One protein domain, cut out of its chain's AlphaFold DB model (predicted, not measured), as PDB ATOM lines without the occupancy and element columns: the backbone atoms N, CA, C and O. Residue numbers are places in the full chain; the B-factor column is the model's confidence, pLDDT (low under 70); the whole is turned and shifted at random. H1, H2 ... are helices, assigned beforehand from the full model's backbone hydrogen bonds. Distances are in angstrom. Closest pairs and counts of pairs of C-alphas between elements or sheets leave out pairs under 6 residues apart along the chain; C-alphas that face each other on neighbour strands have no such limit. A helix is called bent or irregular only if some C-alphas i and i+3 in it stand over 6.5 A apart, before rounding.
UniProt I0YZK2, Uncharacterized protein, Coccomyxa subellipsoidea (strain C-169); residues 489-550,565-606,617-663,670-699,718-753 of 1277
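Overview. This is residues 489 to 550, 565 to 606, 617 to 663, 670 to 699 and 718 to 753 of the 1277 residues of an uncharacterized protein of Coccomyxa subellipsoidea (strain C-169) (UniProt I0YZK2). A long helix, H6, makes the backbone of a flat, loose model, with H7 and the shorter H5 side by side with it as an up-and-down bundle, each helix running against the one before it in the chain. H1 crosses H6 towards its last residues, with H4 alongside H1; the hairpin of H2 and H3 meets the same region through H3, and H8 crosses the other end of H6. The printed part has 217 residues with eight named helices, H1 to H8 in chain order, and no named strand: the class is all helix. The radius of gyration of the C-alphas is 20.9 A, and the spans are 63 by 51 by 26 A.

Along the chain. Find C-alpha 619 at (11.741, -58.415, -24.424); from there H6, residues 619 to 652, runs 49.9 A to C-alpha 652 at (-31.947, -38.724, -10.655). H7, residues 671 to 693, is 33.6 A long, and H5 is residues 590 to 602. H1, residues 495 to 511, begins at C-alpha 495 at (-17.086, -27.320, -27.652) and is 25.1 A long; H4, residues 565 to 584, is 28.4 A. H2 is residues 513 to 524, H3 residues 529 to 543 and H8 residues 737 to 748. H3 is only just irregular, with C-alphas 531 and 534 6.9 A apart; H8 is irregular, with C-alphas 740 and 743 7.4 A apart.

Arrangement. Start at the hub, H6, which touches five helices. It touches H7 at a shallow tilt of 25 degrees, opposite ways, closest at the C-alphas of Ala 637 and Met 684, 4.6 A. H5 touches H7 at a shallow tilt of 15 degrees, the same way, closest at C-alphas 602 and 683, 5.1 A. Residues 501 to 508 alone of H1 touch H6, about perpendicular at 87 degrees; C-alphas 504 and 642 are closest, 5.2 A. H1 touches H4 at a shallow tilt of 9 degrees, opposite ways, closest at the C-alphas of Ala 503 and Ile 580, 5.3 A. Residues 534 to 538 alone of H3 touch H6, closest at C-alphas 538 and 649, 5.8 A. H2 touches H3 in their hairpin, closest at C-alphas 519 and 533, 6.5 A. Residues 738 to 742 alone of H8 touch H6, about perpendicular at 81 degrees, closest at C-alphas 622 and 739, 5.2 A. H4 and H8 are apart. Every O i to N i+4 pair is within hydrogen-bond range in H4 and H7; the others have 12 of 13 in H1, 5 of 8 in H2, 9 of 11 in H3, 8 of 9 in H5, 28 of 30 in H6 and 5 of 8 in H8.

Size, cuts and confidence. The C-alphas of Ser 550 and Ala 753 are the two farthest apart, 66.8 A. Four cuts leave C-alpha gaps of 19.0 A from 550 to 565, 22.1 A from 606 to 617, 13.1 A from 663 to 670 and 22.6 A from 699 to 718. The links H1 to H2, H2 to H3 and H4 to H5 are tight. Residues 718 to 736 hold no named element. The mean pLDDT of the printed part is 70.5; 75 residues are under 70, among them residues 718 to 735 and 737 to 753.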
ATOM      1  N   GLY A 489      -5.497 -35.518 -36.194       42.66
ATOM      2  CA  GLY A 489      -6.163 -36.493 -37.075       42.66
ATOM      3  C   GLY A 489      -7.632 -36.778 -36.743       42.66
ATOM      4  O   GLY A 489      -8.308 -37.425 -37.537       42.66
ATOM      5  N   HIS A 490      -8.151 -36.241 -35.636       44.84
ATOM      6  CA  HIS A 490      -9.582 -36.219 -35.324       44.84
ATOM      7  C   HIS A 490     -10.173 -34.830 -35.635       44.84
ATOM      8  O   HIS A 490      -9.459 -33.830 -35.505       44.84
ATOM      9  N   PRO A 491     -11.461 -34.714 -36.029       47.56
ATOM     10  CA  PRO A 491     -12.136 -33.419 -35.999       47.56
ATOM     11  C   PRO A 491     -12.003 -32.849 -34.584       47.56
ATOM     12  O   PRO A 491     -12.225 -33.575 -33.612       47.56
ATOM     13  N   ALA A 492     -11.579 -31.585 -34.469       48.69
ATOM     14  CA  ALA A 492     -11.391 -30.923 -33.179       48.69
ATOM     15  C   ALA A 492     -12.611 -31.186 -32.279       48.69
ATOM     16  O   ALA A 492     -13.737 -31.128 -32.793       48.69
ATOM     17  N   PRO A 493     -12.418 -31.501 -30.980       55.09
ATOM     18  CA  PRO A 493     -13.536 -31.774 -30.094       55.09
ATOM     19  C   PRO A 493     -14.506 -30.606 -30.206       55.09
ATOM     20  O   PRO A 493     -14.118 -29.446 -30.043       55.09
ATOM     21  N   SER A 494     -15.759 -30.903 -30.551       65.12
ATOM     22  CA  SER A 494     -16.792 -29.878 -30.500       65.12
ATOM     23  C   SER A 494     -16.768 -29.278 -29.093       65.12
ATOM     24  O   SER A 494     -16.509 -29.986 -28.117       65.12
ATOM     25  N   GLN A 495     -17.027 -27.979 -28.962       73.19
ATOM     26  CA  GLN A 495     -17.086 -27.320 -27.652       73.19
ATOM     27  C   GLN A 495     -18.016 -28.075 -26.673       73.19
ATOM     28  O   GLN A 495     -17.771 -28.116 -25.471       73.19
ATOM     29  N   ALA A 496     -19.011 -28.786 -27.217       74.06
ATOM     30  CA  ALA A 496     -19.899 -29.684 -26.494       74.06
ATOM     31  C   ALA A 496     -19.200 -30.885 -25.821       74.06
ATOM     32  O   ALA A 496     -19.591 -31.252 -24.717       74.06
ATOM     33  N   PHE A 497     -18.152 -31.478 -26.406       77.31
ATOM     34  CA  PHE A 497     -17.392 -32.564 -25.759       77.31
ATOM     35  C   PHE A 497     -16.612 -32.070 -24.544       77.31
ATOM     36  O   PHE A 497     -16.588 -32.746 -23.517       77.31
ATOM     37  N   GLN A 498     -16.028 -30.873 -24.630       76.94
ATOM     38  CA  GLN A 498     -15.343 -30.255 -23.494       76.94
ATOM     39  C   GLN A 498     -16.319 -29.950 -22.354       76.94
ATOM     40  O   GLN A 498     -15.981 -30.158 -21.192       76.94
ATOM     41  N   TRP A 499     -17.544 -29.512 -22.665       82.94
ATOM     42  CA  TRP A 499     -18.575 -29.297 -21.648       82.94
ATOM     43  C   TRP A 499     -19.008 -30.591 -20.960       82.94
ATOM     44  O   TRP A 499     -19.134 -30.598 -19.738       82.94
ATOM     45  N   VAL A 500     -19.182 -31.687 -21.709       83.81
ATOM     46  CA  VAL A 500     -19.508 -33.005 -21.135       83.81
ATOM     47  C   VAL A 500     -18.378 -33.498 -20.227       83.81
ATOM     48  O   VAL A 500     -18.649 -33.861 -19.084       83.81
ATOM     49  N   ALA A 501     -17.125 -33.437 -20.687       80.75
ATOM     50  CA  ALA A 501     -15.957 -33.843 -19.901       80.75
ATOM     51  C   ALA A 501     -15.777 -32.992 -18.627       80.75
ATOM     52  O   ALA A 501     -15.496 -33.518 -17.552       80.75
ATOM     53  N   LEU A 502     -15.991 -31.674 -18.711       83.44
ATOM     54  CA  LEU A 502     -15.907 -30.782 -17.553       83.44
ATOM     55  C   LEU A 502     -17.058 -31.017 -16.561       83.44
ATOM     56  O   LEU A 502     -16.851 -30.966 -15.348       83.44
ATOM     57  N   ALA A 503     -18.269 -31.288 -17.058       86.31
ATOM     58  CA  ALA A 503     -19.418 -31.612 -16.219       86.31
ATOM     59  C   ALA A 503     -19.208 -32.928 -15.456       86.31
ATOM     60  O   ALA A 503     -19.505 -32.993 -14.261       86.31
ATOM     61  N   SER A 504     -18.659 -33.956 -16.109       88.00
ATOM     62  CA  SER A 504     -18.344 -35.223 -15.450       88.00
ATOM     63  C   SER A 504     -17.168 -35.097 -14.474       88.00
ATOM     64  O   SER A 504     -17.260 -35.602 -13.355       88.00
ATOM     65  N   ALA A 505     -16.123 -34.336 -14.823       84.62
ATOM     66  CA  ALA A 505     -14.997 -34.051 -13.928       84.62
ATOM     67  C   ALA A 505     -15.450 -33.383 -12.617       84.62
ATOM     68  O   ALA A 505     -15.028 -33.791 -11.541       84.62
ATOM     69  N   LYS A 506     -16.393 -32.433 -12.676       87.75
ATOM     70  CA  LYS A 506     -16.972 -31.795 -11.479       87.75
ATOM     71  C   LYS A 506     -17.674 -32.780 -10.534       87.75
ATOM     72  O   LYS A 506     -17.640 -32.587  -9.319       87.75
ATOM     73  N   LEU A 507     -18.325 -33.818 -11.068       88.81
ATOM     74  CA  LEU A 507     -18.952 -34.871 -10.254       88.81
ATOM     75  C   LEU A 507     -17.905 -35.791  -9.622       88.81
ATOM     76  O   LEU A 507     -18.027 -36.140  -8.445       88.81
ATOM     77  N   ARG A 508     -16.867 -36.144 -10.383       87.44
ATOM     78  CA  ARG A 508     -15.710 -36.893  -9.887       87.44
ATOM     79  C   ARG A 508     -15.011 -36.151  -8.746       87.44
ATOM     80  O   ARG A 508     -14.763 -36.753  -7.705       87.44
ATOM     81  N   ASP A 509     -14.771 -34.851  -8.899       87.31
ATOM     82  CA  ASP A 509     -14.106 -34.022  -7.887       87.31
ATOM     83  C   ASP A 509     -14.921 -33.934  -6.584       87.31
ATOM     84  O   ASP A 509     -14.349 -33.906  -5.496       87.31
ATOM     85  N   LEU A 510     -16.260 -33.944  -6.675       88.69
ATOM     86  CA  LEU A 510     -17.140 -33.986  -5.503       88.69
ATOM     87  C   LEU A 510     -17.058 -35.323  -4.756       88.69
ATOM     88  O   LEU A 510     -17.040 -35.333  -3.526       88.69
ATOM     89  N   LEU A 511     -17.038 -36.448  -5.479       86.50
ATOM     90  CA  LEU A 511     -16.887 -37.777  -4.873       86.50
ATOM     91  C   LEU A 511     -15.489 -37.993  -4.295       86.50
ATOM     92  O   LEU A 511     -15.352 -38.723  -3.318       86.50
ATOM     93  N   GLY A 512     -14.478 -37.350  -4.876       86.50
ATOM     94  CA  GLY A 512     -13.071 -37.510  -4.544       86.50
ATOM     95  C   GLY A 512     -12.433 -38.751  -5.183       86.50
ATOM     96  O   GLY A 512     -13.121 -39.687  -5.609       86.50
ATOM     97  N   PRO A 513     -11.092 -38.770  -5.276       83.56
ATOM     98  CA  PRO A 513     -10.367 -39.739  -6.097       83.56
ATOM     99  C   PRO A 513     -10.464 -41.172  -5.555       83.56
ATOM    100  O   PRO A 513     -10.455 -42.126  -6.334       83.56
ATOM    101  N   TYR A 514     -10.617 -41.344  -4.237       87.12
ATOM    102  CA  TYR A 514     -10.691 -42.665  -3.618       87.12
ATOM    103  C   TYR A 514     -12.014 -43.355  -3.932       87.12
ATOM    104  O   TYR A 514     -12.013 -44.404  -4.575       87.12
ATOM    105  N   VAL A 515     -13.141 -42.747  -3.549       89.06
ATOM    106  CA  VAL A 515     -14.475 -43.330  -3.768       89.06
ATOM    107  C   VAL A 515     -14.763 -43.497  -5.259       89.06
ATOM    108  O   VAL A 515     -15.309 -44.522  -5.665       89.06
ATOM    109  N   HIS A 516     -14.334 -42.541  -6.088       89.00
ATOM    110  CA  HIS A 516     -14.495 -42.622  -7.537       89.00
ATOM    111  C   HIS A 516     -13.780 -43.840  -8.154       89.00
ATOM    112  O   HIS A 516     -14.360 -44.551  -8.977       89.00
ATOM    113  N   SER A 517     -12.537 -44.119  -7.745       87.44
ATOM    114  CA  SER A 517     -11.756 -45.258  -8.260       87.44
ATOM    115  C   SER A 517     -12.329 -46.629  -7.869       87.44
ATOM    116  O   SER A 517     -12.174 -47.609  -8.604       87.44
ATOM    117  N   MET A 518     -13.074 -46.706  -6.756       90.25
ATOM    118  CA  MET A 518     -13.656 -47.960  -6.262       90.25
ATOM    119  C   MET A 518     -14.697 -48.581  -7.191       90.25
ATOM    120  O   MET A 518     -14.934 -49.785  -7.091       90.25
ATOM    121  N   ALA A 519     -15.290 -47.826  -8.121       87.19
ATOM    122  CA  ALA A 519     -16.238 -48.386  -9.084       87.19
ATOM    123  C   ALA A 519     -15.621 -49.531  -9.907       87.19
ATOM    124  O   ALA A 519     -16.293 -50.524 -10.175       87.19
ATOM    125  N   SER A 520     -14.332 -49.438 -10.246       84.81
ATOM    126  CA  SER A 520     -13.616 -50.513 -10.938       84.81
ATOM    127  C   SER A 520     -13.431 -51.752 -10.071       84.81
ATOM    128  O   SER A 520     -13.549 -52.867 -10.568       84.81
ATOM    129  N   GLN A 521     -13.159 -51.574  -8.773       86.75
ATOM    130  CA  GLN A 521     -13.051 -52.709  -7.854       86.75
ATOM    131  C   GLN A 521     -14.411 -53.383  -7.673       86.75
ATOM    132  O   GLN A 521     -14.489 -54.602  -7.694       86.75
ATOM    133  N   LEU A 522     -15.485 -52.605  -7.536       87.19
ATOM    134  CA  LEU A 522     -16.844 -53.136  -7.428       87.19
ATOM    135  C   LEU A 522     -17.263 -53.891  -8.699       87.19
ATOM    136  O   LEU A 522     -17.907 -54.933  -8.599       87.19
ATOM    137  N   LEU A 523     -16.850 -53.410  -9.877       83.56
ATOM    138  CA  LEU A 523     -17.018 -54.139 -11.135       83.56
ATOM    139  C   LEU A 523     -16.216 -55.451 -11.139       83.56
ATOM    140  O   LEU A 523     -16.745 -56.477 -11.556       83.56
ATOM    141  N   ALA A 524     -14.977 -55.442 -10.638       77.44
ATOM    142  CA  ALA A 524     -14.147 -56.644 -10.524       77.44
ATOM    143  C   ALA A 524     -14.734 -57.696  -9.565       77.44
ATOM    144  O   ALA A 524     -14.556 -58.886  -9.794       77.44
ATOM    145  N   GLU A 525     -15.489 -57.285  -8.540       79.75
ATOM    146  CA  GLU A 525     -16.254 -58.203  -7.677       79.75
ATOM    147  C   GLU A 525     -17.541 -58.733  -8.355       79.75
ATOM    148  O   GLU A 525     -18.279 -59.525  -7.769       79.75
ATOM    149  N   GLY A 526     -17.821 -58.333  -9.602       72.00
ATOM    150  CA  GLY A 526     -18.940 -58.827 -10.408       72.00
ATOM    151  C   GLY A 526     -20.272 -58.103 -10.184       72.00
ATOM    152  O   GLY A 526     -21.316 -58.623 -10.584       72.00
ATOM    153  N   LEU A 527     -20.271 -56.919  -9.558       80.75
ATOM    154  CA  LEU A 527     -21.492 -56.138  -9.344       80.75
ATOM    155  C   LEU A 527     -21.961 -55.443 -10.637       80.75
ATOM    156  O   LEU A 527     -21.141 -54.913 -11.391       80.75
ATOM    157  N   PRO A 528     -23.281 -55.385 -10.900       81.38
ATOM    158  CA  PRO A 528     -23.813 -54.725 -12.089       81.38
ATOM    159  C   PRO A 528     -23.640 -53.200 -12.004       81.38
ATOM    160  O   PRO A 528     -24.085 -52.563 -11.042       81.38
ATOM    161  N   VAL A 529     -23.036 -52.598 -13.036       84.69
ATOM    162  CA  VAL A 529     -22.682 -51.169 -13.036       84.69
ATOM    163  C   VAL A 529     -23.931 -50.291 -12.993       84.69
ATOM    164  O   VAL A 529     -24.057 -49.449 -12.103       84.69
ATOM    165  N   GLY A 530     -24.883 -50.522 -13.901       79.81
ATOM    166  CA  GLY A 530     -26.111 -49.728 -13.986       79.81
ATOM    167  C   GLY A 530     -27.119 -49.957 -12.852       79.81
ATOM    168  O   GLY A 530     -27.862 -49.040 -12.512       79.81
ATOM    169  N   GLN A 531     -27.150 -51.151 -12.242       81.25
ATOM    170  CA  GLN A 531     -28.166 -51.512 -11.236       81.25
ATOM    171  C   GLN A 531     -27.702 -51.316  -9.786       81.25
ATOM    172  O   GLN A 531     -28.528 -51.002  -8.931       81.25
ATOM    173  N   ALA A 532     -26.406 -51.484  -9.504       85.06
ATOM    174  CA  ALA A 532     -25.868 -51.407  -8.144       85.06
ATOM    175  C   ALA A 532     -24.858 -50.264  -7.980       85.06
ATOM    176  O   ALA A 532     -25.041 -49.404  -7.119       85.06
ATOM    177  N   ILE A 533     -23.818 -50.215  -8.823       89.88
ATOM    178  CA  ILE A 533     -22.671 -49.311  -8.620       89.88
ATOM    179  C   ILE A 533     -23.064 -47.843  -8.839       89.88
ATOM    180  O   ILE A 533     -22.923 -47.025  -7.930       89.88
ATOM    181  N   MET A 534     -23.587 -47.497 -10.019       90.81
ATOM    182  CA  MET A 534     -23.930 -46.107 -10.354       90.81
ATOM    183  C   MET A 534     -25.040 -45.538  -9.456       90.81
ATOM    184  O   MET A 534     -24.872 -44.425  -8.952       90.81
ATOM    185  N   PRO A 535     -26.126 -46.276  -9.149       89.56
ATOM    186  CA  PRO A 535     -27.119 -45.814  -8.182       89.56
ATOM    187  C   PRO A 535     -26.542 -45.571  -6.783       89.56
ATOM    188  O   PRO A 535     -26.956 -44.619  -6.124       89.56
ATOM    189  N   ALA A 536     -25.584 -46.383  -6.325       89.12
ATOM    190  CA  ALA A 536     -24.940 -46.189  -5.027       89.12
ATOM    191  C   ALA A 536     -24.034 -44.945  -4.997       89.12
ATOM    192  O   ALA A 536     -24.084 -44.182  -4.031       89.12
ATOM    193  N   LEU A 537     -23.278 -44.679  -6.068       91.00
ATOM    194  CA  LEU A 537     -22.471 -43.457  -6.194       91.00
ATOM    195  C   LEU A 537     -23.347 -42.198  -6.258       91.00
ATOM    196  O   LEU A 537     -23.094 -41.227  -5.545       91.00
ATOM    197  N   VAL A 538     -24.427 -42.223  -7.045       90.31
ATOM    198  CA  VAL A 538     -25.377 -41.100  -7.101       90.31
ATOM    199  C   VAL A 538     -26.101 -40.922  -5.766       90.31
ATOM    200  O   VAL A 538     -26.343 -39.790  -5.347       90.31
ATOM    201  N   HIS A 539     -26.398 -42.011  -5.053       89.62
ATOM    202  CA  HIS A 539     -26.940 -41.944  -3.699       89.62
ATOM    203  C   HIS A 539     -25.970 -41.257  -2.731       89.62
ATOM    204  O   HIS A 539     -26.411 -40.394  -1.976       89.62
ATOM    205  N   ALA A 540     -24.669 -41.556  -2.794       89.00
ATOM    206  CA  ALA A 540     -23.658 -40.879  -1.983       89.00
ATOM    207  C   ALA A 540     -23.560 -39.376  -2.312       89.00
ATOM    208  O   ALA A 540     -23.497 -38.551  -1.404       89.00
ATOM    209  N   ILE A 541     -23.667 -38.987  -3.590       89.38
ATOM    210  CA  ILE A 541     -23.754 -37.569  -3.993       89.38
ATOM    211  C   ILE A 541     -25.019 -36.912  -3.421       89.38
ATOM    212  O   ILE A 541     -24.980 -35.799  -2.883       89.38
ATOM    213  N   ALA A 542     -26.158 -37.598  -3.521       86.00
ATOM    214  CA  ALA A 542     -27.452 -37.078  -3.109       86.00
ATOM    215  C   ALA A 542     -27.590 -36.977  -1.583       86.00
ATOM    216  O   ALA A 542     -28.073 -35.963  -1.087       86.00
ATOM    217  N   VAL A 543     -27.189 -37.989  -0.824       84.81
ATOM    218  CA  VAL A 543     -27.361 -38.028   0.636       84.81
ATOM    219  C   VAL A 543     -26.176 -37.399   1.362       84.81
ATOM    220  O   VAL A 543     -26.382 -36.727   2.377       84.81
ATOM    221  N   GLY A 544     -24.971 -37.526   0.809       84.62
ATOM    222  CA  GLY A 544     -23.729 -37.138   1.467       84.62
ATOM    223  C   GLY A 544     -23.230 -38.182   2.470       84.62
ATOM    224  O   GLY A 544     -23.784 -39.280   2.537       84.62
ATOM    225  N   PRO A 545     -22.180 -37.855   3.241       81.69
ATOM    226  CA  PRO A 545     -21.568 -38.769   4.206       81.69
ATOM    227  C   PRO A 545     -22.590 -39.274   5.243       81.69
ATOM    228  O   PRO A 545     -23.296 -38.481   5.875       81.69
ATOM    229  N   THR A 546     -22.696 -40.597   5.409       69.12
ATOM    230  CA  THR A 546     -23.635 -41.231   6.352       69.12
ATOM    231  C   THR A 546     -22.978 -41.482   7.709       69.12
ATOM    232  O   THR A 546     -21.792 -41.782   7.810       69.12
ATOM    233  N   ARG A 547     -23.756 -41.336   8.789       63.28
ATOM    234  CA  ARG A 547     -23.275 -41.443  10.175       63.28
ATOM    235  C   ARG A 547     -23.502 -42.851  10.733       63.28
ATOM    236  O   ARG A 547     -24.552 -43.436  10.476       63.28
ATOM    237  N   ASP A 548     -22.589 -43.343  11.574       52.81
ATOM    238  CA  ASP A 548     -22.812 -44.556  12.374       52.81
ATOM    239  C   ASP A 548     -23.951 -44.332  13.380       52.81
ATOM    240  O   ASP A 548     -23.832 -43.544  14.322       52.81
ATOM    241  N   ALA A 549     -25.057 -45.060  13.212       44.25
ATOM    242  CA  ALA A 549     -26.161 -45.080  14.175       44.25
ATOM    243  C   ALA A 549     -25.761 -45.700  15.534       44.25
ATOM    244  O   ALA A 549     -26.452 -45.496  16.530       44.25
ATOM    245  N   SER A 550     -24.631 -46.415  15.605       43.47
ATOM    246  CA  SER A 550     -24.101 -47.037  16.829       43.47
ATOM    247  C   SER A 550     -23.392 -46.055  17.777       43.47
ATOM    248  O   SER A 550     -23.176 -46.377  18.942       43.47
ATOM    249  N   VAL A 565     -20.377 -30.351   8.522       80.69
ATOM    250  CA  VAL A 565     -19.922 -31.095   7.328       80.69
ATOM    251  C   VAL A 565     -21.100 -31.389   6.395       80.69
ATOM    252  O   VAL A 565     -21.036 -31.115   5.197       80.69
ATOM    253  N   GLN A 566     -22.234 -31.831   6.944       84.44
ATOM    254  CA  GLN A 566     -23.435 -32.111   6.156       84.44
ATOM    255  C   GLN A 566     -24.063 -30.845   5.542       84.44
ATOM    256  O   GLN A 566     -24.629 -30.888   4.445       84.44
ATOM    257  N   ARG A 567     -23.970 -29.688   6.213       86.12
ATOM    258  CA  ARG A 567     -24.397 -28.393   5.649       86.12
ATOM    259  C   ARG A 567     -23.475 -27.943   4.521       86.12
ATOM    260  O   ARG A 567     -23.974 -27.486   3.491       86.12
ATOM    261  N   GLN A 568     -22.164 -28.083   4.699       86.88
ATOM    262  CA  GLN A 568     -21.168 -27.765   3.676       86.88
ATOM    263  C   GLN A 568     -21.356 -28.644   2.438       86.88
ATOM    264  O   GLN A 568     -21.438 -28.105   1.333       86.88
ATOM    265  N   TRP A 569     -21.578 -29.948   2.627       88.75
ATOM    266  CA  TRP A 569     -21.889 -30.885   1.546       88.75
ATOM    267  C   TRP A 569     -23.119 -30.453   0.744       88.75
ATOM    268  O   TRP A 569     -23.074 -30.345  -0.480       88.75
ATOM    269  N   ARG A 570     -24.224 -30.116   1.426       87.31
ATOM    270  CA  ARG A 570     -25.448 -29.638   0.758       87.31
ATOM    271  C   ARG A 570     -25.199 -28.378  -0.071       87.31
ATOM    272  O   ARG A 570     -25.716 -28.292  -1.181       87.31
ATOM    273  N   ARG A 571     -24.411 -27.425   0.443       88.69
ATOM    274  CA  ARG A 571     -24.051 -26.190  -0.279       88.69
ATOM    275  C   ARG A 571     -23.206 -26.485  -1.518       88.69
ATOM    276  O   ARG A 571     -23.528 -25.979  -2.589       88.69
ATOM    277  N   GLN A 572     -22.170 -27.314  -1.383       87.31
ATOM    278  CA  GLN A 572     -21.308 -27.723  -2.497       87.31
ATOM    279  C   GLN A 572     -22.111 -28.445  -3.581       87.31
ATOM    280  O   GLN A 572     -22.063 -28.053  -4.743       87.31
ATOM    281  N   ARG A 573     -22.943 -29.416  -3.193       88.69
ATOM    282  CA  ARG A 573     -23.833 -30.147  -4.103       88.69
ATOM    283  C   ARG A 573     -24.801 -29.220  -4.846       88.69
ATOM    284  O   ARG A 573     -24.938 -29.329  -6.060       88.69
ATOM    285  N   SER A 574     -25.467 -28.297  -4.143       86.44
ATOM    286  CA  SER A 574     -26.391 -27.338  -4.770       86.44
ATOM    287  C   SER A 574     -25.688 -26.406  -5.758       86.44
ATOM    288  O   SER A 574     -26.231 -26.139  -6.827       86.44
ATOM    289  N   ARG A 575     -24.474 -25.947  -5.435       89.00
ATOM    290  CA  ARG A 575     -23.647 -25.150  -6.349       89.00
ATOM    291  C   ARG A 575     -23.254 -25.949  -7.594       89.00
ATOM    292  O   ARG A 575     -23.418 -25.455  -8.702       89.00
ATOM    293  N   LEU A 576     -22.796 -27.187  -7.417       86.75
ATOM    294  CA  LEU A 576     -22.396 -28.058  -8.523       86.75
ATOM    295  C   LEU A 576     -23.556 -28.383  -9.464       86.75
ATOM    296  O   LEU A 576     -23.362 -28.400 -10.673       86.75
ATOM    297  N   ALA A 577     -24.768 -28.579  -8.938       85.12
ATOM    298  CA  ALA A 577     -25.949 -28.788  -9.772       85.12
ATOM    299  C   ALA A 577     -26.211 -27.605 -10.724       85.12
ATOM    300  O   ALA A 577     -26.521 -27.828 -11.891       85.12
ATOM    301  N   LEU A 578     -26.040 -26.362 -10.253       86.31
ATOM    302  CA  LEU A 578     -26.181 -25.159 -11.084       86.31
ATOM    303  C   LEU A 578     -25.054 -25.039 -12.118       86.31
ATOM    304  O   LEU A 578     -25.319 -24.730 -13.276       86.31
ATOM    305  N   GLU A 579     -23.811 -25.318 -11.718       87.12
ATOM    306  CA  GLU A 579     -22.654 -25.280 -12.625       87.12
ATOM    307  C   GLU A 579     -22.766 -26.329 -13.744       87.12
ATOM    308  O   GLU A 579     -22.504 -26.016 -14.902       87.12
ATOM    309  N   ILE A 580     -23.197 -27.556 -13.425       87.56
ATOM    310  CA  ILE A 580     -23.427 -28.617 -14.419       87.56
ATOM    311  C   ILE A 580     -24.582 -28.240 -15.354       87.56
ATOM    312  O   ILE A 580     -24.463 -28.426 -16.563       87.56
ATOM    313  N   GLY A 581     -25.670 -27.673 -14.822       83.06
ATOM    314  CA  GLY A 581     -26.779 -27.174 -15.638       83.06
ATOM    315  C   GLY A 581     -26.323 -26.135 -16.665       83.06
ATOM    316  O   GLY A 581     -26.591 -26.297 -17.851       83.06
ATOM    317  N   ALA A 582     -25.545 -25.138 -16.232       84.00
ATOM    318  CA  ALA A 582     -25.015 -24.087 -17.103       84.00
ATOM    319  C   ALA A 582     -24.046 -24.611 -18.181       84.00
ATOM    320  O   ALA A 582     -23.989 -24.063 -19.279       84.00
ATOM    321  N   LEU A 583     -23.281 -25.671 -17.889       84.94
ATOM    322  CA  LEU A 583     -22.383 -26.300 -18.867       84.94
ATOM    323  C   LEU A 583     -23.138 -27.079 -19.950       84.94
ATOM    324  O   LEU A 583     -22.678 -27.140 -21.087       84.94
ATOM    325  N   LEU A 584     -24.272 -27.689 -19.603       84.06
ATOM    326  CA  LEU A 584     -25.022 -28.557 -20.512       84.06
ATOM    327  C   LEU A 584     -26.144 -27.828 -21.271       84.06
ATOM    328  O   LEU A 584     -26.556 -28.305 -22.326       84.06
ATOM    329  N   GLU A 585     -26.607 -26.671 -20.785       82.06
ATOM    330  CA  GLU A 585     -27.633 -25.827 -21.424       82.06
ATOM    331  C   GLU A 585     -27.363 -25.483 -22.907       82.06
ATOM    332  O   GLU A 585     -28.303 -25.529 -23.702       82.06
ATOM    333  N   PRO A 586     -26.120 -25.194 -23.353       81.56
ATOM    334  CA  PRO A 586     -25.875 -24.807 -24.743       81.56
ATOM    335  C   PRO A 586     -25.916 -25.982 -25.745       81.56
ATOM    336  O   PRO A 586     -25.800 -25.762 -26.956       81.56
ATOM    337  N   ILE A 587     -26.052 -27.231 -25.280       80.50
ATOM    338  CA  ILE A 587     -26.029 -28.433 -26.126       80.50
ATOM    339  C   ILE A 587     -27.400 -28.643 -26.781       80.50
ATOM    340  O   ILE A 587     -28.369 -29.018 -26.127       80.50
ATOM    341  N   ARG A 588     -27.473 -28.460 -28.107       73.56
ATOM    342  CA  ARG A 588     -28.727 -28.596 -28.877       73.56
ATOM    343  C   ARG A 588     -29.153 -30.050 -29.130       73.56
ATOM    344  O   ARG A 588     -30.343 -30.335 -29.085       73.56
ATOM    345  N   SER A 589     -28.208 -30.964 -29.384       77.12
ATOM    346  CA  SER A 589     -28.468 -32.399 -29.615       77.12
ATOM    347  C   SER A 589     -27.706 -33.285 -28.608       77.12
ATOM    348  O   SER A 589     -26.671 -33.867 -28.935       77.12
ATOM    349  N   PRO A 590     -28.187 -33.415 -27.353       76.94
ATOM    350  CA  PRO A 590     -27.475 -34.174 -26.322       76.94
ATOM    351  C   PRO A 590     -27.301 -35.656 -26.690       76.94
ATOM    352  O   PRO A 590     -26.249 -36.222 -26.432       76.94
ATOM    353  N   GLU A 591     -28.268 -36.284 -27.360       80.81
ATOM    354  CA  GLU A 591     -28.158 -37.694 -27.760       80.81
ATOM    355  C   GLU A 591     -26.950 -37.960 -28.673       80.81
ATOM    356  O   GLU A 591     -26.163 -38.867 -28.404       80.81
ATOM    357  N   GLU A 592     -26.761 -37.150 -29.717       79.69
ATOM    358  CA  GLU A 592     -25.654 -37.303 -30.670       79.69
ATOM    359  C   GLU A 592     -24.302 -37.013 -30.015       79.69
ATOM    360  O   GLU A 592     -23.333 -37.745 -30.234       79.69
ATOM    361  N   VAL A 593     -24.242 -35.971 -29.178       82.38
ATOM    362  CA  VAL A 593     -23.017 -35.557 -28.483       82.38
ATOM    363  C   VAL A 593     -22.586 -36.621 -27.475       82.38
ATOM    364  O   VAL A 593     -21.432 -37.047 -27.502       82.38
ATOM    365  N   PHE A 594     -23.499 -37.106 -26.629       85.31
ATOM    366  CA  PHE A 594     -23.198 -38.144 -25.643       85.31
ATOM    367  C   PHE A 594     -22.909 -39.499 -26.309       85.31
ATOM    368  O   PHE A 594     -22.033 -40.225 -25.845       85.31
ATOM    369  N   ALA A 595     -23.590 -39.843 -27.411       81.75
ATOM    370  CA  ALA A 595     -23.336 -41.091 -28.132       81.75
ATOM    371  C   ALA A 595     -21.970 -41.072 -28.830       81.75
ATOM    372  O   ALA A 595     -21.254 -42.072 -28.802       81.75
ATOM    373  N   SER A 596     -21.591 -39.929 -29.409       79.00
ATOM    374  CA  SER A 596     -20.267 -39.731 -30.005       79.00
ATOM    375  C   SER A 596     -19.173 -39.743 -28.937       79.00
ATOM    376  O   SER A 596     -18.149 -40.393 -29.125       79.00
ATOM    377  N   TYR A 597     -19.410 -39.101 -27.787       79.94
ATOM    378  CA  TYR A 597     -18.486 -39.109 -26.652       79.94
ATOM    379  C   TYR A 597     -18.285 -40.521 -26.072       79.94
ATOM    380  O   TYR A 597     -17.151 -40.927 -25.836       79.94
ATOM    381  N   ALA A 598     -19.351 -41.320 -25.937       79.50
ATOM    382  CA  ALA A 598     -19.245 -42.737 -25.574       79.50
ATOM    383  C   ALA A 598     -18.470 -43.551 -26.630       79.50
ATOM    384  O   ALA A 598     -17.640 -44.389 -26.282       79.50
ATOM    385  N   GLY A 599     -18.701 -43.273 -27.919       74.12
ATOM    386  CA  GLY A 599     -17.990 -43.902 -29.035       74.12
ATOM    387  C   GLY A 599     -16.472 -43.699 -28.980       74.12
ATOM    388  O   GLY A 599     -15.724 -44.641 -29.240       74.12
ATOM    389  N   LEU A 600     -16.011 -42.517 -28.560       71.31
ATOM    390  CA  LEU A 600     -14.584 -42.204 -28.385       71.31
ATOM    391  C   LEU A 600     -13.915 -43.030 -27.275       71.31
ATOM    392  O   LEU A 600     -12.732 -43.333 -27.381       71.31
ATOM    393  N   MET A 601     -14.663 -43.430 -26.241       71.75
ATOM    394  CA  MET A 601     -14.145 -44.297 -25.169       71.75
ATOM    395  C   MET A 601     -14.046 -45.765 -25.609       71.75
ATOM    396  O   MET A 601     -13.263 -46.526 -25.051       71.75
ATOM    397  N   SER A 602     -14.827 -46.160 -26.620       62.81
ATOM    398  CA  SER A 602     -14.826 -47.513 -27.204       62.81
ATOM    399  C   SER A 602     -13.956 -47.677 -28.456       62.81
ATOM    400  O   SER A 602     -13.654 -48.804 -28.841       62.81
ATOM    401  N   THR A 603     -13.589 -46.578 -29.124       55.59
ATOM    402  CA  THR A 603     -12.856 -46.592 -30.395       55.59
ATOM    403  C   THR A 603     -11.689 -45.615 -30.331       55.59
ATOM    404  O   THR A 603     -11.851 -44.398 -30.397       55.59
ATOM    405  N   THR A 604     -10.473 -46.140 -30.252       48.88
ATOM    406  CA  THR A 604      -9.275 -45.366 -30.580       48.88
ATOM    407  C   THR A 604      -9.129 -45.371 -32.097       48.88
ATOM    408  O   THR A 604      -8.376 -46.150 -32.674       48.88
ATOM    409  N   SER A 605      -9.932 -44.527 -32.752       40.06
ATOM    410  CA  SER A 605      -9.913 -44.315 -34.199       40.06
ATOM    411  C   SER A 605      -8.580 -43.700 -34.634       40.06
ATOM    412  O   SER A 605      -8.405 -42.482 -34.679       40.06
ATOM    413  N   LEU A 606      -7.658 -44.563 -35.040       35.31
ATOM    414  CA  LEU A 606      -6.866 -44.322 -36.235       35.31
ATOM    415  C   LEU A 606      -7.402 -45.276 -37.303       35.31
ATOM    416  O   LEU A 606      -7.838 -46.383 -36.988       35.31
ATOM    417  N   ALA A 617       9.807 -58.725 -31.430       36.09
ATOM    418  CA  ALA A 617       9.912 -57.573 -30.554       36.09
ATOM    419  C   ALA A 617      10.776 -57.981 -29.358       36.09
ATOM    420  O   ALA A 617      10.504 -58.976 -28.681       36.09
ATOM    421  N   ALA A 618      11.859 -57.242 -29.149       39.06
ATOM    422  CA  ALA A 618      12.762 -57.444 -28.035       39.06
ATOM    423  C   ALA A 618      11.985 -57.424 -26.707       39.06
ATOM    424  O   ALA A 618      11.120 -56.577 -26.510       39.06
ATOM    425  N   LEU A 619      12.329 -58.315 -25.772       38.44
ATOM    426  CA  LEU A 619      11.741 -58.415 -24.424       38.44
ATOM    427  C   LEU A 619      11.516 -57.071 -23.677       38.44
ATOM    428  O   LEU A 619      10.458 -56.933 -23.064       38.44
ATOM    429  N   PRO A 620      12.400 -56.049 -23.766       45.16
ATOM    430  CA  PRO A 620      12.172 -54.735 -23.146       45.16
ATOM    431  C   PRO A 620      11.002 -53.945 -23.755       45.16
ATOM    432  O   PRO A 620      10.386 -53.122 -23.078       45.16
ATOM    433  N   ALA A 621      10.658 -54.199 -25.021       54.88
ATOM    434  CA  ALA A 621       9.513 -53.572 -25.672       54.88
ATOM    435  C   ALA A 621       8.182 -54.089 -25.105       54.88
ATOM    436  O   ALA A 621       7.192 -53.368 -25.149       54.88
ATOM    437  N   ALA A 622       8.142 -55.298 -24.531       58.31
ATOM    438  CA  ALA A 622       6.894 -55.876 -24.047       58.31
ATOM    439  C   ALA A 622       6.361 -55.207 -22.779       58.31
ATOM    440  O   ALA A 622       5.184 -54.851 -22.741       58.31
ATOM    441  N   GLY A 623       7.230 -54.956 -21.794       64.19
ATOM    442  CA  GLY A 623       6.852 -54.203 -20.594       64.19
ATOM    443  C   GLY A 623       6.430 -52.771 -20.927       64.19
ATOM    444  O   GLY A 623       5.457 -52.258 -20.381       64.19
ATOM    445  N   PHE A 624       7.093 -52.147 -21.907       67.50
ATOM    446  CA  PHE A 624       6.701 -50.830 -22.408       67.50
ATOM    447  C   PHE A 624       5.308 -50.841 -23.062       67.50
ATOM    448  O   PHE A 624       4.466 -50.009 -22.726       67.50
ATOM    449  N   LEU A 625       5.037 -51.786 -23.966       68.19
ATOM    450  CA  LEU A 625       3.738 -51.897 -24.640       68.19
ATOM    451  C   LEU A 625       2.607 -52.212 -23.649       68.19
ATOM    452  O   LEU A 625       1.531 -51.625 -23.756       68.19
ATOM    453  N   ALA A 626       2.860 -53.067 -22.654       70.62
ATOM    454  CA  ALA A 626       1.914 -53.351 -21.578       70.62
ATOM    455  C   ALA A 626       1.646 -52.114 -20.700       70.62
ATOM    456  O   ALA A 626       0.495 -51.838 -20.369       70.62
ATOM    457  N   ALA A 627       2.675 -51.322 -20.375       74.69
ATOM    458  CA  ALA A 627       2.510 -50.072 -19.630       74.69
ATOM    459  C   ALA A 627       1.688 -49.032 -20.414       74.69
ATOM    460  O   ALA A 627       0.779 -48.425 -19.853       74.69
ATOM    461  N   VAL A 628       1.939 -48.873 -21.720       72.38
ATOM    462  CA  VAL A 628       1.145 -47.971 -22.576       72.38
ATOM    463  C   VAL A 628      -0.308 -48.436 -22.672       72.38
ATOM    464  O   VAL A 628      -1.216 -47.618 -22.522       72.38
ATOM    465  N   ALA A 629      -0.540 -49.736 -22.873       73.50
ATOM    466  CA  ALA A 629      -1.886 -50.302 -22.918       73.50
ATOM    467  C   ALA A 629      -2.638 -50.122 -21.596       73.50
ATOM    468  O   ALA A 629      -3.815 -49.770 -21.608       73.50
ATOM    469  N   ARG A 630      -1.954 -50.289 -20.460       80.00
ATOM    470  CA  ARG A 630      -2.514 -50.035 -19.129       80.00
ATOM    471  C   ARG A 630      -2.950 -48.583 -18.960       80.00
ATOM    472  O   ARG A 630      -4.046 -48.351 -18.460       80.00
ATOM    473  N   ASP A 631      -2.106 -47.629 -19.343       76.88
ATOM    474  CA  ASP A 631      -2.382 -46.204 -19.148       76.88
ATOM    475  C   ASP A 631      -3.540 -45.732 -20.049       76.88
ATOM    476  O   ASP A 631      -4.422 -45.003 -19.597       76.88
ATOM    477  N   GLU A 632      -3.599 -46.200 -21.302       75.62
ATOM    478  CA  GLU A 632      -4.737 -45.937 -22.199       75.62
ATOM    479  C   GLU A 632      -6.030 -46.598 -21.704       75.62
ATOM    480  O   GLU A 632      -7.087 -45.970 -21.698       75.62
ATOM    481  N   ALA A 633      -5.950 -47.843 -21.232       78.94
ATOM    482  CA  ALA A 633      -7.091 -48.540 -20.651       78.94
ATOM    483  C   ALA A 633      -7.586 -47.860 -19.365       78.94
ATOM    484  O   ALA A 633      -8.790 -47.750 -19.155       78.94
ATOM    485  N   ALA A 634      -6.688 -47.344 -18.522       81.75
ATOM    486  CA  ALA A 634      -7.068 -46.566 -17.346       81.75
ATOM    487  C   ALA A 634      -7.814 -45.282 -17.742       81.75
ATOM    488  O   ALA A 634      -8.901 -45.030 -17.222       81.75
ATOM    489  N   ALA A 635      -7.298 -44.528 -18.718       79.12
ATOM    490  CA  ALA A 635      -7.950 -43.315 -19.213       79.12
ATOM    491  C   ALA A 635      -9.330 -43.594 -19.839       79.12
ATOM    492  O   ALA A 635     -10.284 -42.859 -19.584       79.12
ATOM    493  N   ALA A 636      -9.460 -44.672 -20.620       80.31
ATOM    494  CA  ALA A 636     -10.735 -45.092 -21.201       80.31
ATOM    495  C   ALA A 636     -11.743 -45.543 -20.127       80.31
ATOM    496  O   ALA A 636     -12.916 -45.173 -20.186       80.31
ATOM    497  N   ALA A 637     -11.290 -46.297 -19.117       83.81
ATOM    498  CA  ALA A 637     -12.131 -46.731 -18.004       83.81
ATOM    499  C   ALA A 637     -12.613 -45.548 -17.152       83.81
ATOM    500  O   ALA A 637     -13.788 -45.504 -16.783       83.81
ATOM    501  N   ASP A 638     -11.736 -44.583 -16.860       84.31
ATOM    502  CA  ASP A 638     -12.086 -43.377 -16.106       84.31
ATOM    503  C   ASP A 638     -13.055 -42.487 -16.899       84.31
ATOM    504  O   ASP A 638     -14.081 -42.081 -16.358       84.31
ATOM    505  N   GLY A 639     -12.813 -42.269 -18.198       83.81
ATOM    506  CA  GLY A 639     -13.720 -41.506 -19.063       83.81
ATOM    507  C   GLY A 639     -15.106 -42.147 -19.217       83.81
ATOM    508  O   GLY A 639     -16.125 -41.452 -19.181       83.81
ATOM    509  N   ALA A 640     -15.172 -43.477 -19.334       86.88
ATOM    510  CA  ALA A 640     -16.434 -44.215 -19.379       86.88
ATOM    511  C   ALA A 640     -17.183 -44.165 -18.034       86.88
ATOM    512  O   ALA A 640     -18.401 -43.974 -18.009       86.88
ATOM    513  N   ARG A 641     -16.463 -44.280 -16.911       89.56
ATOM    514  CA  ARG A 641     -17.023 -44.175 -15.554       89.56
ATOM    515  C   ARG A 641     -17.589 -42.783 -15.277       89.56
ATOM    516  O   ARG A 641     -18.715 -42.675 -14.793       89.56
ATOM    517  N   ASP A 642     -16.844 -41.744 -15.637       89.00
ATOM    518  CA  ASP A 642     -17.239 -40.337 -15.538       89.00
ATOM    519  C   ASP A 642     -18.541 -40.066 -16.315       89.00
ATOM    520  O   ASP A 642     -19.469 -39.427 -15.807       89.00
ATOM    521  N   LEU A 643     -18.645 -40.609 -17.534       89.25
ATOM    522  CA  LEU A 643     -19.844 -40.504 -18.363       89.25
ATOM    523  C   LEU A 643     -21.045 -41.236 -17.745       89.25
ATOM    524  O   LEU A 643     -22.147 -40.685 -17.708       89.25
ATOM    525  N   LEU A 644     -20.845 -42.459 -17.247       90.44
ATOM    526  CA  LEU A 644     -21.890 -43.241 -16.579       90.44
ATOM    527  C   LEU A 644     -22.409 -42.540 -15.321       90.44
ATOM    528  O   LEU A 644     -23.621 -42.499 -15.099       90.44
ATOM    529  N   LEU A 645     -21.511 -41.947 -14.530       90.62
ATOM    530  CA  LEU A 645     -21.870 -41.179 -13.344       90.62
ATOM    531  C   LEU A 645     -22.694 -39.942 -13.714       90.62
ATOM    532  O   LEU A 645     -23.713 -39.676 -13.074       90.62
ATOM    533  N   LEU A 646     -22.296 -39.213 -14.763       90.50
ATOM    534  CA  LEU A 646     -23.044 -38.062 -15.263       90.50
ATOM    535  C   LEU A 646     -24.447 -38.470 -15.734       90.50
ATOM    536  O   LEU A 646     -25.428 -37.860 -15.315       90.50
ATOM    537  N   LEU A 647     -24.565 -39.530 -16.538       88.19
ATOM    538  CA  LEU A 647     -25.857 -40.046 -17.007       88.19
ATOM    539  C   LEU A 647     -26.761 -40.483 -15.845       88.19
ATOM    540  O   LEU A 647     -27.938 -40.120 -15.801       88.19
ATOM    541  N   ALA A 648     -26.212 -41.208 -14.868       87.12
ATOM    542  CA  ALA A 648     -26.954 -41.649 -13.692       87.12
ATOM    543  C   ALA A 648     -27.370 -40.477 -12.784       87.12
ATOM    544  O   ALA A 648     -28.448 -40.502 -12.183       87.12
ATOM    545  N   TYR A 649     -26.541 -39.433 -12.682       87.69
ATOM    546  CA  TYR A 649     -26.862 -38.214 -11.942       87.69
ATOM    547  C   TYR A 649     -27.995 -37.434 -12.622       87.69
ATOM    548  O   TYR A 649     -28.982 -37.091 -11.968       87.69
ATOM    549  N   LEU A 650     -27.912 -37.231 -13.941       84.12
ATOM    550  CA  LEU A 650     -28.952 -36.557 -14.725       84.12
ATOM    551  C   LEU A 650     -30.303 -37.286 -14.652       84.12
ATOM    552  O   LEU A 650     -31.336 -36.632 -14.547       84.12
ATOM    553  N   GLY A 651     -30.305 -38.622 -14.618       75.56
ATOM    554  CA  GLY A 651     -31.528 -39.414 -14.438       75.56
ATOM    555  C   GLY A 651     -32.196 -39.256 -13.062       75.56
ATOM    556  O   GLY A 651     -33.401 -39.470 -12.935       75.56
ATOM    557  N   ASN A 652     -31.445 -38.858 -12.029       74.56
ATOM    558  CA  ASN A 652     -31.947 -38.724 -10.655       74.56
ATOM    559  C   ASN A 652     -32.323 -37.282 -10.269       74.56
ATOM    560  O   ASN A 652     -33.165 -37.071  -9.389       74.56
ATOM    561  N   VAL A 653     -31.724 -36.274 -10.904       70.06
ATOM    562  CA  VAL A 653     -31.932 -34.865 -10.549       70.06
ATOM    563  C   VAL A 653     -33.139 -34.288 -11.288       70.06
ATOM    564  O   VAL A 653     -33.042 -33.776 -12.398       70.06
ATOM    565  N   ARG A 654     -34.298 -34.290 -10.619       55.25
ATOM    566  CA  ARG A 654     -35.551 -33.695 -11.131       55.25
ATOM    567  C   ARG A 654     -35.508 -32.164 -11.297       55.25
ATOM    568  O   ARG A 654     -36.395 -31.605 -11.930       55.25
ATOM    569  N   SER A 655     -34.519 -31.478 -10.714       46.22
ATOM    570  CA  SER A 655     -34.442 -30.007 -10.668       46.22
ATOM    571  C   SER A 655     -33.787 -29.353 -11.887       46.22
ATOM    572  O   SER A 655     -33.811 -28.131 -11.973       46.22
ATOM    573  N   LEU A 656     -33.195 -30.124 -12.805       51.94
ATOM    574  CA  LEU A 656     -32.539 -29.587 -14.009       51.94
ATOM    575  C   LEU A 656     -33.512 -29.335 -15.179       51.94
ATOM    576  O   LEU A 656     -33.086 -28.903 -16.243       51.94
ATOM    577  N   GLY A 657     -34.817 -29.562 -14.980       49.09
ATOM    578  CA  GLY A 657     -35.803 -29.543 -16.061       49.09
ATOM    579  C   GLY A 657     -35.645 -30.750 -16.993       49.09
ATOM    580  O   GLY A 657     -34.610 -31.414 -17.022       49.09
ATOM    581  N   SER A 658     -36.690 -31.090 -17.746       51.84
ATOM    582  CA  SER A 658     -36.551 -32.055 -18.838       51.84
ATOM    583  C   SER A 658     -35.626 -31.451 -19.894       51.84
ATOM    584  O   SER A 658     -35.979 -30.421 -20.473       51.84
ATOM    585  N   PHE A 659     -34.471 -32.071 -20.155       52.53
ATOM    586  CA  PHE A 659     -33.656 -31.725 -21.322       52.53
ATOM    587  C   PHE A 659     -34.561 -31.728 -22.566       52.53
ATOM    588  O   PHE A 659     -35.310 -32.693 -22.748       52.53
ATOM    589  N   PRO A 660     -34.552 -30.674 -23.398       47.19
ATOM    590  CA  PRO A 660     -35.435 -30.594 -24.551       47.19
ATOM    591  C   PRO A 660     -35.053 -31.677 -25.567       47.19
ATOM    592  O   PRO A 660     -34.099 -31.538 -26.326       47.19
ATOM    593  N   SER A 661     -35.800 -32.780 -25.591       44.47
ATOM    594  CA  SER A 661     -35.805 -33.703 -26.721       44.47
ATOM    595  C   SER A 661     -36.616 -33.060 -27.844       44.47
ATOM    596  O   SER A 661     -37.761 -32.663 -27.633       44.47
ATOM    597  N   HIS A 662     -36.059 -32.975 -29.054       43.31
ATOM    598  CA  HIS A 662     -36.725 -32.395 -30.231       43.31
ATOM    599  C   HIS A 662     -37.977 -33.163 -30.723       43.31
ATOM    600  O   HIS A 662     -38.511 -32.868 -31.788       43.31
ATOM    601  N   SER A 663     -38.511 -34.100 -29.944       42.59
ATOM    602  CA  SER A 663     -39.820 -34.710 -30.158       42.59
ATOM    603  C   SER A 663     -40.634 -34.610 -28.867       42.59
ATOM    604  O   SER A 663     -40.155 -34.956 -27.788       42.59
ATOM    605  N   THR A 670     -35.548 -41.095 -21.417       64.06
ATOM    606  CA  THR A 670     -34.811 -42.129 -20.660       64.06
ATOM    607  C   THR A 670     -34.275 -43.250 -21.553       64.06
ATOM    608  O   THR A 670     -33.288 -43.897 -21.203       64.06
ATOM    609  N   ALA A 671     -34.882 -43.465 -22.725       69.25
ATOM    610  CA  ALA A 671     -34.536 -44.559 -23.632       69.25
ATOM    611  C   ALA A 671     -33.182 -44.354 -24.331       69.25
ATOM    612  O   ALA A 671     -32.420 -45.300 -24.522       69.25
ATOM    613  N   TRP A 672     -32.843 -43.115 -24.697       77.31
ATOM    614  CA  TRP A 672     -31.527 -42.835 -25.275       77.31
ATOM    615  C   TRP A 672     -30.422 -42.876 -24.208       77.31
ATOM    616  O   TRP A 672     -29.337 -43.384 -24.489       77.31
ATOM    617  N   GLN A 673     -30.711 -42.426 -22.978       78.38
ATOM    618  CA  GLN A 673     -29.775 -42.476 -21.848       78.38
ATOM    619  C   GLN A 673     -29.400 -43.916 -21.494       78.38
ATOM    620  O   GLN A 673     -28.219 -44.202 -21.321       78.38
ATOM    621  N   SER A 674     -30.370 -44.838 -21.451       79.50
ATOM    622  CA  SER A 674     -30.096 -46.256 -21.179       79.50
ATOM    623  C   SER A 674     -29.267 -46.914 -22.286       79.50
ATOM    624  O   SER A 674     -28.347 -47.675 -21.992       79.50
ATOM    625  N   ARG A 675     -29.515 -46.575 -23.560       81.50
ATOM    626  CA  ARG A 675     -28.728 -47.082 -24.697       81.50
ATOM    627  C   ARG A 675     -27.281 -46.579 -24.683       81.50
ATOM    628  O   ARG A 675     -26.371 -47.347 -24.984       81.50
ATOM    629  N   ILE A 676     -27.050 -45.309 -24.343       83.50
ATOM    630  CA  ILE A 676     -25.687 -44.760 -24.216       83.50
ATOM    631  C   ILE A 676     -24.995 -45.320 -22.971       83.50
ATOM    632  O   ILE A 676     -23.824 -45.683 -23.052       83.50
ATOM    633  N   ALA A 677     -25.714 -45.458 -21.854       84.44
ATOM    634  CA  ALA A 677     -25.189 -46.090 -20.649       84.44
ATOM    635  C   ALA A 677     -24.737 -47.533 -20.918       84.44
ATOM    636  O   ALA A 677     -23.656 -47.902 -20.484       84.44
ATOM    637  N   GLY A 678     -25.483 -48.314 -21.712       81.75
ATOM    638  CA  GLY A 678     -25.055 -49.656 -22.130       81.75
ATOM    639  C   GLY A 678     -23.717 -49.657 -22.881       81.75
ATOM    640  O   GLY A 678     -22.823 -50.425 -22.539       81.75
ATOM    641  N   LYS A 679     -23.532 -48.737 -23.841       81.06
ATOM    642  CA  LYS A 679     -22.260 -48.588 -24.577       81.06
ATOM    643  C   LYS A 679     -21.102 -48.150 -23.675       81.06
ATOM    644  O   LYS A 679     -19.987 -48.639 -23.821       81.06
ATOM    645  N   ALA A 680     -21.353 -47.222 -22.754       84.12
ATOM    646  CA  ALA A 680     -20.340 -46.746 -21.816       84.12
ATOM    647  C   ALA A 680     -19.969 -47.821 -20.777       84.12
ATOM    648  O   ALA A 680     -18.800 -47.956 -20.430       84.12
ATOM    649  N   GLU A 681     -20.933 -48.626 -20.322       83.75
ATOM    650  CA  GLU A 681     -20.693 -49.777 -19.443       83.75
ATOM    651  C   GLU A 681     -19.835 -50.838 -20.139       83.75
ATOM    652  O   GLU A 681     -18.886 -51.352 -19.548       83.75
ATOM    653  N   GLU A 682     -20.118 -51.126 -21.407       78.00
ATOM    654  CA  GLU A 682     -19.303 -52.026 -22.217       78.00
ATOM    655  C   GLU A 682     -17.874 -51.494 -22.410       78.00
ATOM    656  O   GLU A 682     -16.910 -52.232 -22.201       78.00
ATOM    657  N   ALA A 683     -17.718 -50.206 -22.734       78.31
ATOM    658  CA  ALA A 683     -16.406 -49.569 -22.853       78.31
ATOM    659  C   ALA A 683     -15.617 -49.635 -21.533       78.31
ATOM    660  O   ALA A 683     -14.439 -49.995 -21.539       78.31
ATOM    661  N   MET A 684     -16.275 -49.372 -20.396       83.44
ATOM    662  CA  MET A 684     -15.671 -49.494 -19.067       83.44
ATOM    663  C   MET A 684     -15.210 -50.933 -18.791       83.44
ATOM    664  O   MET A 684     -14.089 -51.128 -18.331       83.44
ATOM    665  N   ARG A 685     -16.028 -51.947 -19.104       76.25
ATOM    666  CA  ARG A 685     -15.662 -53.366 -18.925       76.25
ATOM    667  C   ARG A 685     -14.459 -53.758 -19.778       76.25
ATOM    668  O   ARG A 685     -13.509 -54.326 -19.246       76.25
ATOM    669  N   ARG A 686     -14.467 -53.425 -21.073       71.94
ATOM    670  CA  ARG A 686     -13.352 -53.715 -21.994       71.94
ATOM    671  C   ARG A 686     -12.053 -53.080 -21.503       71.94
ATOM    672  O   ARG A 686     -11.022 -53.747 -21.433       71.94
ATOM    673  N   ALA A 687     -12.117 -51.814 -21.102       78.06
ATOM    674  CA  ALA A 687     -10.979 -51.093 -20.560       78.06
ATOM    675  C   ALA A 687     -10.460 -51.720 -19.253       78.06
ATOM    676  O   ALA A 687      -9.258 -51.923 -19.095       78.06
ATOM    677  N   GLU A 688     -11.341 -52.128 -18.338       80.00
ATOM    678  CA  GLU A 688     -10.936 -52.798 -17.097       80.00
ATOM    679  C   GLU A 688     -10.356 -54.203 -17.320       80.00
ATOM    680  O   GLU A 688      -9.425 -54.587 -16.614       80.00
ATOM    681  N   ILE A 689     -10.815 -54.947 -18.334       73.19
ATOM    682  CA  ILE A 689     -10.203 -56.226 -18.737       73.19
ATOM    683  C   ILE A 689      -8.769 -55.999 -19.224       73.19
ATOM    684  O   ILE A 689      -7.848 -56.678 -18.766       73.19
ATOM    685  N   VAL A 690      -8.555 -55.024 -20.113       72.50
ATOM    686  CA  VAL A 690      -7.208 -54.689 -20.606       72.50
ATOM    687  C   VAL A 690      -6.315 -54.228 -19.455       72.50
ATOM    688  O   VAL A 690      -5.175 -54.683 -19.336       72.50
ATOM    689  N   ARG A 691      -6.838 -53.395 -18.550       80.00
ATOM    690  CA  ARG A 691      -6.112 -52.960 -17.353       80.00
ATOM    691  C   ARG A 691      -5.749 -54.137 -16.446       80.00
ATOM    692  O   ARG A 691      -4.625 -54.194 -15.949       80.00
ATOM    693  N   TRP A 692      -6.652 -55.097 -16.259       78.31
ATOM    694  CA  TRP A 692      -6.387 -56.314 -15.494       78.31
ATOM    695  C   TRP A 692      -5.299 -57.174 -16.151       78.31
ATOM    696  O   TRP A 692      -4.351 -57.566 -15.475       78.31
ATOM    697  N   LEU A 693      -5.346 -57.387 -17.470       71.50
ATOM    698  CA  LEU A 693      -4.304 -58.126 -18.202       71.50
ATOM    699  C   LEU A 693      -2.916 -57.486 -18.049       71.50
ATOM    700  O   LEU A 693      -1.913 -58.192 -17.940       71.50
ATOM    701  N   CYS A 694      -2.859 -56.154 -17.998       75.06
ATOM    702  CA  CYS A 694      -1.616 -55.404 -17.818       75.06
ATOM    703  C   CYS A 694      -1.159 -55.291 -16.351       75.06
ATOM    704  O   CYS A 694      -0.119 -54.695 -16.088       75.06
ATOM    705  N   THR A 695      -1.921 -55.814 -15.384       75.56
ATOM    706  CA  THR A 695      -1.586 -55.750 -13.946       75.56
ATOM    707  C   THR A 695      -1.498 -57.125 -13.281       75.56
ATOM    708  O   THR A 695      -0.807 -57.280 -12.275       75.56
ATOM    709  N   ALA A 696      -2.141 -58.145 -13.850       71.00
ATOM    710  CA  ALA A 696      -2.144 -59.502 -13.330       71.00
ATOM    711  C   ALA A 696      -0.797 -60.221 -13.572       71.00
ATOM    712  O   ALA A 696      -0.274 -60.184 -14.691       71.00
ATOM    713  N   PRO A 697      -0.238 -60.912 -12.554       67.94
ATOM    714  CA  PRO A 697       0.986 -61.698 -12.697       67.94
ATOM    715  C   PRO A 697       0.784 -62.930 -13.578       67.94
ATOM    716  O   PRO A 697      -0.189 -63.665 -13.422       67.94
ATOM    717  N   ALA A 698       1.754 -63.195 -14.455       57.84
ATOM    718  CA  ALA A 698       1.733 -64.337 -15.367       57.84
ATOM    719  C   ALA A 698       1.990 -65.694 -14.680       57.84
ATOM    720  O   ALA A 698       1.651 -66.739 -15.234       57.84
ATOM    721  N   ALA A 699       2.564 -65.709 -13.473       52.22
ATOM    722  CA  ALA A 699       2.845 -66.937 -12.733       52.22
ATOM    723  C   ALA A 699       2.092 -66.994 -11.396       52.22
ATOM    724  O   ALA A 699       2.489 -66.363 -10.414       52.22
ATOM    725  N   GLY A 718      -7.869 -63.924 -31.461       35.34
ATOM    726  CA  GLY A 718      -7.224 -63.943 -32.782       35.34
ATOM    727  C   GLY A 718      -7.875 -64.918 -33.771       35.34
ATOM    728  O   GLY A 718      -8.225 -66.031 -33.392       35.34
ATOM    729  N   ARG A 719      -8.026 -64.498 -35.035       31.92
ATOM    730  CA  ARG A 719      -8.393 -65.367 -36.167       31.92
ATOM    731  C   ARG A 719      -7.098 -65.911 -36.775       31.92
ATOM    732  O   ARG A 719      -6.283 -65.124 -37.236       31.92
ATOM    733  N   ASP A 720      -6.919 -67.226 -36.750       33.88
ATOM    734  CA  ASP A 720      -5.856 -67.978 -37.430       33.88
ATOM    735  C   ASP A 720      -4.411 -67.775 -36.931       33.88
ATOM    736  O   ASP A 720      -3.688 -66.873 -37.346       33.88
ATOM    737  N   SER A 721      -3.898 -68.721 -36.136       32.94
ATOM    738  CA  SER A 721      -2.447 -68.954 -36.090       32.94
ATOM    739  C   SER A 721      -2.104 -70.418 -35.800       32.94
ATOM    740  O   SER A 721      -2.473 -70.994 -34.782       32.94
ATOM    741  N   ARG A 722      -1.369 -71.043 -36.730       30.58
ATOM    742  CA  ARG A 722      -0.708 -72.335 -36.510       30.58
ATOM    743  C   ARG A 722       0.379 -72.143 -35.451       30.58
ATOM    744  O   ARG A 722       1.240 -71.279 -35.614       30.58
ATOM    745  N   ALA A 723       0.335 -72.959 -34.400       29.66
ATOM    746  CA  ALA A 723       1.282 -72.945 -33.291       29.66
ATOM    747  C   ALA A 723       2.731 -73.060 -33.795       29.66
ATOM    748  O   ALA A 723       3.166 -74.113 -34.261       29.66
ATOM    749  N   THR A 724       3.484 -71.966 -33.703       29.42
ATOM    750  CA  THR A 724       4.946 -71.993 -33.764       29.42
ATOM    751  C   THR A 724       5.451 -71.952 -32.329       29.42
ATOM    752  O   THR A 724       5.016 -71.119 -31.539       29.42
ATOM    753  N   ALA A 725       6.300 -72.916 -31.970       29.44
ATOM    754  CA  ALA A 725       6.771 -73.119 -30.605       29.44
ATOM    755  C   ALA A 725       7.446 -71.852 -30.048       29.44
ATOM    756  O   ALA A 725       8.448 -71.382 -30.592       29.44
ATOM    757  N   LEU A 726       6.889 -71.312 -28.962       33.09
ATOM    758  CA  LEU A 726       7.485 -70.223 -28.192       33.09
ATOM    759  C   LEU A 726       8.743 -70.727 -27.452       33.09
ATOM    760  O   LEU A 726       8.771 -71.872 -26.996       33.09
ATOM    761  N   PRO A 727       9.800 -69.905 -27.313       30.25
ATOM    762  CA  PRO A 727      11.008 -70.295 -26.592       30.25
ATOM    763  C   PRO A 727      10.736 -70.489 -25.084       30.25
ATOM    764  O   PRO A 727       9.872 -69.811 -24.522       30.25
ATOM    765  N   PRO A 728      11.487 -71.375 -24.397       31.41
ATOM    766  CA  PRO A 728      11.273 -71.687 -22.983       31.41
ATOM    767  C   PRO A 728      11.491 -70.452 -22.091       31.41
ATOM    768  O   PRO A 728      12.593 -69.908 -21.993       31.41
ATOM    769  N   MET A 729      10.418 -69.999 -21.437       37.50
ATOM    770  CA  MET A 729      10.392 -68.795 -20.601       37.50
ATOM    771  C   MET A 729      10.789 -69.112 -19.149       37.50
ATOM    772  O   MET A 729       9.948 -69.442 -18.323       37.50
ATOM    773  N   HIS A 730      12.073 -68.993 -18.803       34.25
ATOM    774  CA  HIS A 730      12.579 -69.347 -17.463       34.25
ATOM    775  C   HIS A 730      12.440 -68.260 -16.367       34.25
ATOM    776  O   HIS A 730      12.932 -68.459 -15.259       34.25
ATOM    777  N   LYS A 731      11.753 -67.132 -16.612       42.84
ATOM    778  CA  LYS A 731      11.493 -66.080 -15.598       42.84
ATOM    779  C   LYS A 731      10.094 -65.458 -15.755       42.84
ATOM    780  O   LYS A 731       9.957 -64.302 -16.141       42.84
ATOM    781  N   VAL A 732       9.043 -66.247 -15.514       48.81
ATOM    782  CA  VAL A 732       7.632 -65.811 -15.661       48.81
ATOM    783  C   VAL A 732       7.126 -65.025 -14.436       48.81
ATOM    784  O   VAL A 732       6.135 -64.309 -14.530       48.81
ATOM    785  N   HIS A 733       7.807 -65.112 -13.286       49.31
ATOM    786  CA  HIS A 733       7.326 -64.548 -12.015       49.31
ATOM    787  C   HIS A 733       7.259 -63.014 -11.958       49.31
ATOM    788  O   HIS A 733       6.469 -62.490 -11.173       49.31
ATOM    789  N   ASP A 734       8.004 -62.322 -12.822       57.00
ATOM    790  CA  ASP A 734       8.082 -60.857 -12.843       57.00
ATOM    791  C   ASP A 734       7.358 -60.231 -14.043       57.00
ATOM    792  O   ASP A 734       7.514 -59.041 -14.292       57.00
ATOM    793  N   ARG A 735       6.564 -61.014 -14.788       66.94
ATOM    794  CA  ARG A 735       5.871 -60.547 -15.998       66.94
ATOM    795  C   ARG A 735       4.375 -60.401 -15.795       66.94
ATOM    796  O   ARG A 735       3.750 -61.170 -15.056       66.94
ATOM    797  N   THR A 736       3.798 -59.436 -16.498       70.25
ATOM    798  CA  THR A 736       2.342 -59.299 -16.609       70.25
ATOM    799  C   THR A 736       1.784 -60.316 -17.608       70.25
ATOM    800  O   THR A 736       2.499 -60.804 -18.490       70.25
ATOM    801  N   LEU A 737       0.495 -60.652 -17.501       67.50
ATOM    802  CA  LEU A 737      -0.161 -61.475 -18.522       67.50
ATOM    803  C   LEU A 737      -0.081 -60.804 -19.900       67.50
ATOM    804  O   LEU A 737       0.246 -61.473 -20.871       67.50
ATOM    805  N   ALA A 738      -0.276 -59.487 -19.994       65.50
ATOM    806  CA  ALA A 738      -0.130 -58.749 -21.251       65.50
ATOM    807  C   ALA A 738       1.254 -58.943 -21.909       65.50
ATOM    808  O   ALA A 738       1.329 -59.182 -23.114       65.50
ATOM    809  N   GLU A 739       2.340 -58.919 -21.131       64.94
ATOM    810  CA  GLU A 739       3.698 -59.192 -21.626       64.94
ATOM    811  C   GLU A 739       3.877 -60.630 -22.116       64.94
ATOM    812  O   GLU A 739       4.499 -60.859 -23.153       64.94
ATOM    813  N   ALA A 740       3.328 -61.604 -21.385       60.59
ATOM    814  CA  ALA A 740       3.371 -63.009 -21.779       60.59
ATOM    815  C   ALA A 740       2.582 -63.272 -23.075       60.59
ATOM    816  O   ALA A 740       2.939 -64.157 -23.852       60.59
ATOM    817  N   LEU A 741       1.530 -62.486 -23.317       56.19
ATOM    818  CA  LEU A 741       0.624 -62.621 -24.454       56.19
ATOM    819  C   LEU A 741       1.054 -61.825 -25.694       56.19
ATOM    820  O   LEU A 741       0.554 -62.082 -26.792       56.19
ATOM    821  N   LEU A 742       1.999 -60.891 -25.553       57.97
ATOM    822  CA  LEU A 742       2.430 -60.002 -26.631       57.97
ATOM    823  C   LEU A 742       2.854 -60.725 -27.929       57.97
ATOM    824  O   LEU A 742       2.372 -60.317 -28.987       57.97
ATOM    825  N   PRO A 743       3.682 -61.797 -27.906       50.44
ATOM    826  CA  PRO A 743       4.121 -62.470 -29.134       50.44
ATOM    827  C   PRO A 743       2.960 -63.022 -29.976       50.44
ATOM    828  O   PRO A 743       3.063 -63.142 -31.196       50.44
ATOM    829  N   ILE A 744       1.836 -63.334 -29.330       46.56
ATOM    830  CA  ILE A 744       0.650 -63.929 -29.948       46.56
ATOM    831  C   ILE A 744      -0.236 -62.836 -30.556       46.56
ATOM    832  O   ILE A 744      -0.676 -62.966 -31.698       46.56
ATOM    833  N   PHE A 745      -0.415 -61.709 -29.862       49.03
ATOM    834  CA  PHE A 745      -1.108 -60.543 -30.422       49.03
ATOM    835  C   PHE A 745      -0.397 -59.980 -31.659       49.03
ATOM    836  O   PHE A 745      -1.053 -59.564 -32.613       49.03
ATOM    837  N   THR A 746       0.940 -60.025 -31.691       47.25
ATOM    838  CA  THR A 746       1.713 -59.612 -32.872       47.25
ATOM    839  C   THR A 746       1.547 -60.548 -34.076       47.25
ATOM    840  O   THR A 746       1.755 -60.113 -35.204       47.25
ATOM    841  N   LEU A 747       1.145 -61.811 -33.865       39.69
ATOM    842  CA  LEU A 747       0.878 -62.781 -34.936       39.69
ATOM    843  C   LEU A 747      -0.525 -62.607 -35.546       39.69
ATOM    844  O   LEU A 747      -0.670 -62.719 -36.762       39.69
ATOM    845  N   GLY A 748      -1.536 -62.285 -34.730       35.06
ATOM    846  CA  GLY A 748      -2.926 -62.101 -35.177       35.06
ATOM    847  C   GLY A 748      -3.194 -60.814 -35.973       35.06
ATOM    848  O   GLY A 748      -4.184 -60.733 -36.692       35.06
ATOM    849  N   LEU A 749      -2.308 -59.814 -35.890       39.03
ATOM    850  CA  LEU A 749      -2.457 -58.519 -36.576       39.03
ATOM    851  C   LEU A 749      -1.915 -58.493 -38.021       39.03
ATOM    852  O   LEU A 749      -1.938 -57.446 -38.663       39.03
ATOM    853  N   GLY A 750      -1.490 -59.643 -38.558       36.41
ATOM    854  CA  GLY A 750      -1.022 -59.781 -39.937       36.41
ATOM    855  C   GLY A 750       0.388 -59.221 -40.149       36.41
ATOM    856  O   GLY A 750       0.658 -58.037 -39.979       36.41
ATOM    857  N   ALA A 751       1.312 -60.083 -40.568       33.22
ATOM    858  CA  ALA A 751       2.693 -59.709 -40.855       33.22
ATOM    859  C   ALA A 751       2.788 -58.904 -42.162       33.22
ATOM    860  O   ALA A 751       2.823 -59.526 -43.225       33.22
ATOM    861  N   ARG A 752       2.846 -57.561 -42.119       32.12
ATOM    862  CA  ARG A 752       3.275 -56.716 -43.262       32.12
ATOM    863  C   ARG A 752       3.444 -55.225 -42.884       32.12
ATOM    864  O   ARG A 752       2.473 -54.494 -42.884       32.12
ATOM    865  N   ALA A 753       4.708 -54.786 -42.787       29.72
ATOM    866  CA  ALA A 753       5.239 -53.401 -42.842       29.72
ATOM    867  C   ALA A 753       5.481 -52.637 -41.520       29.72
ATOM    868  O   ALA A 753       4.851 -52.864 -40.519       29.72
TER     869      ALA A 753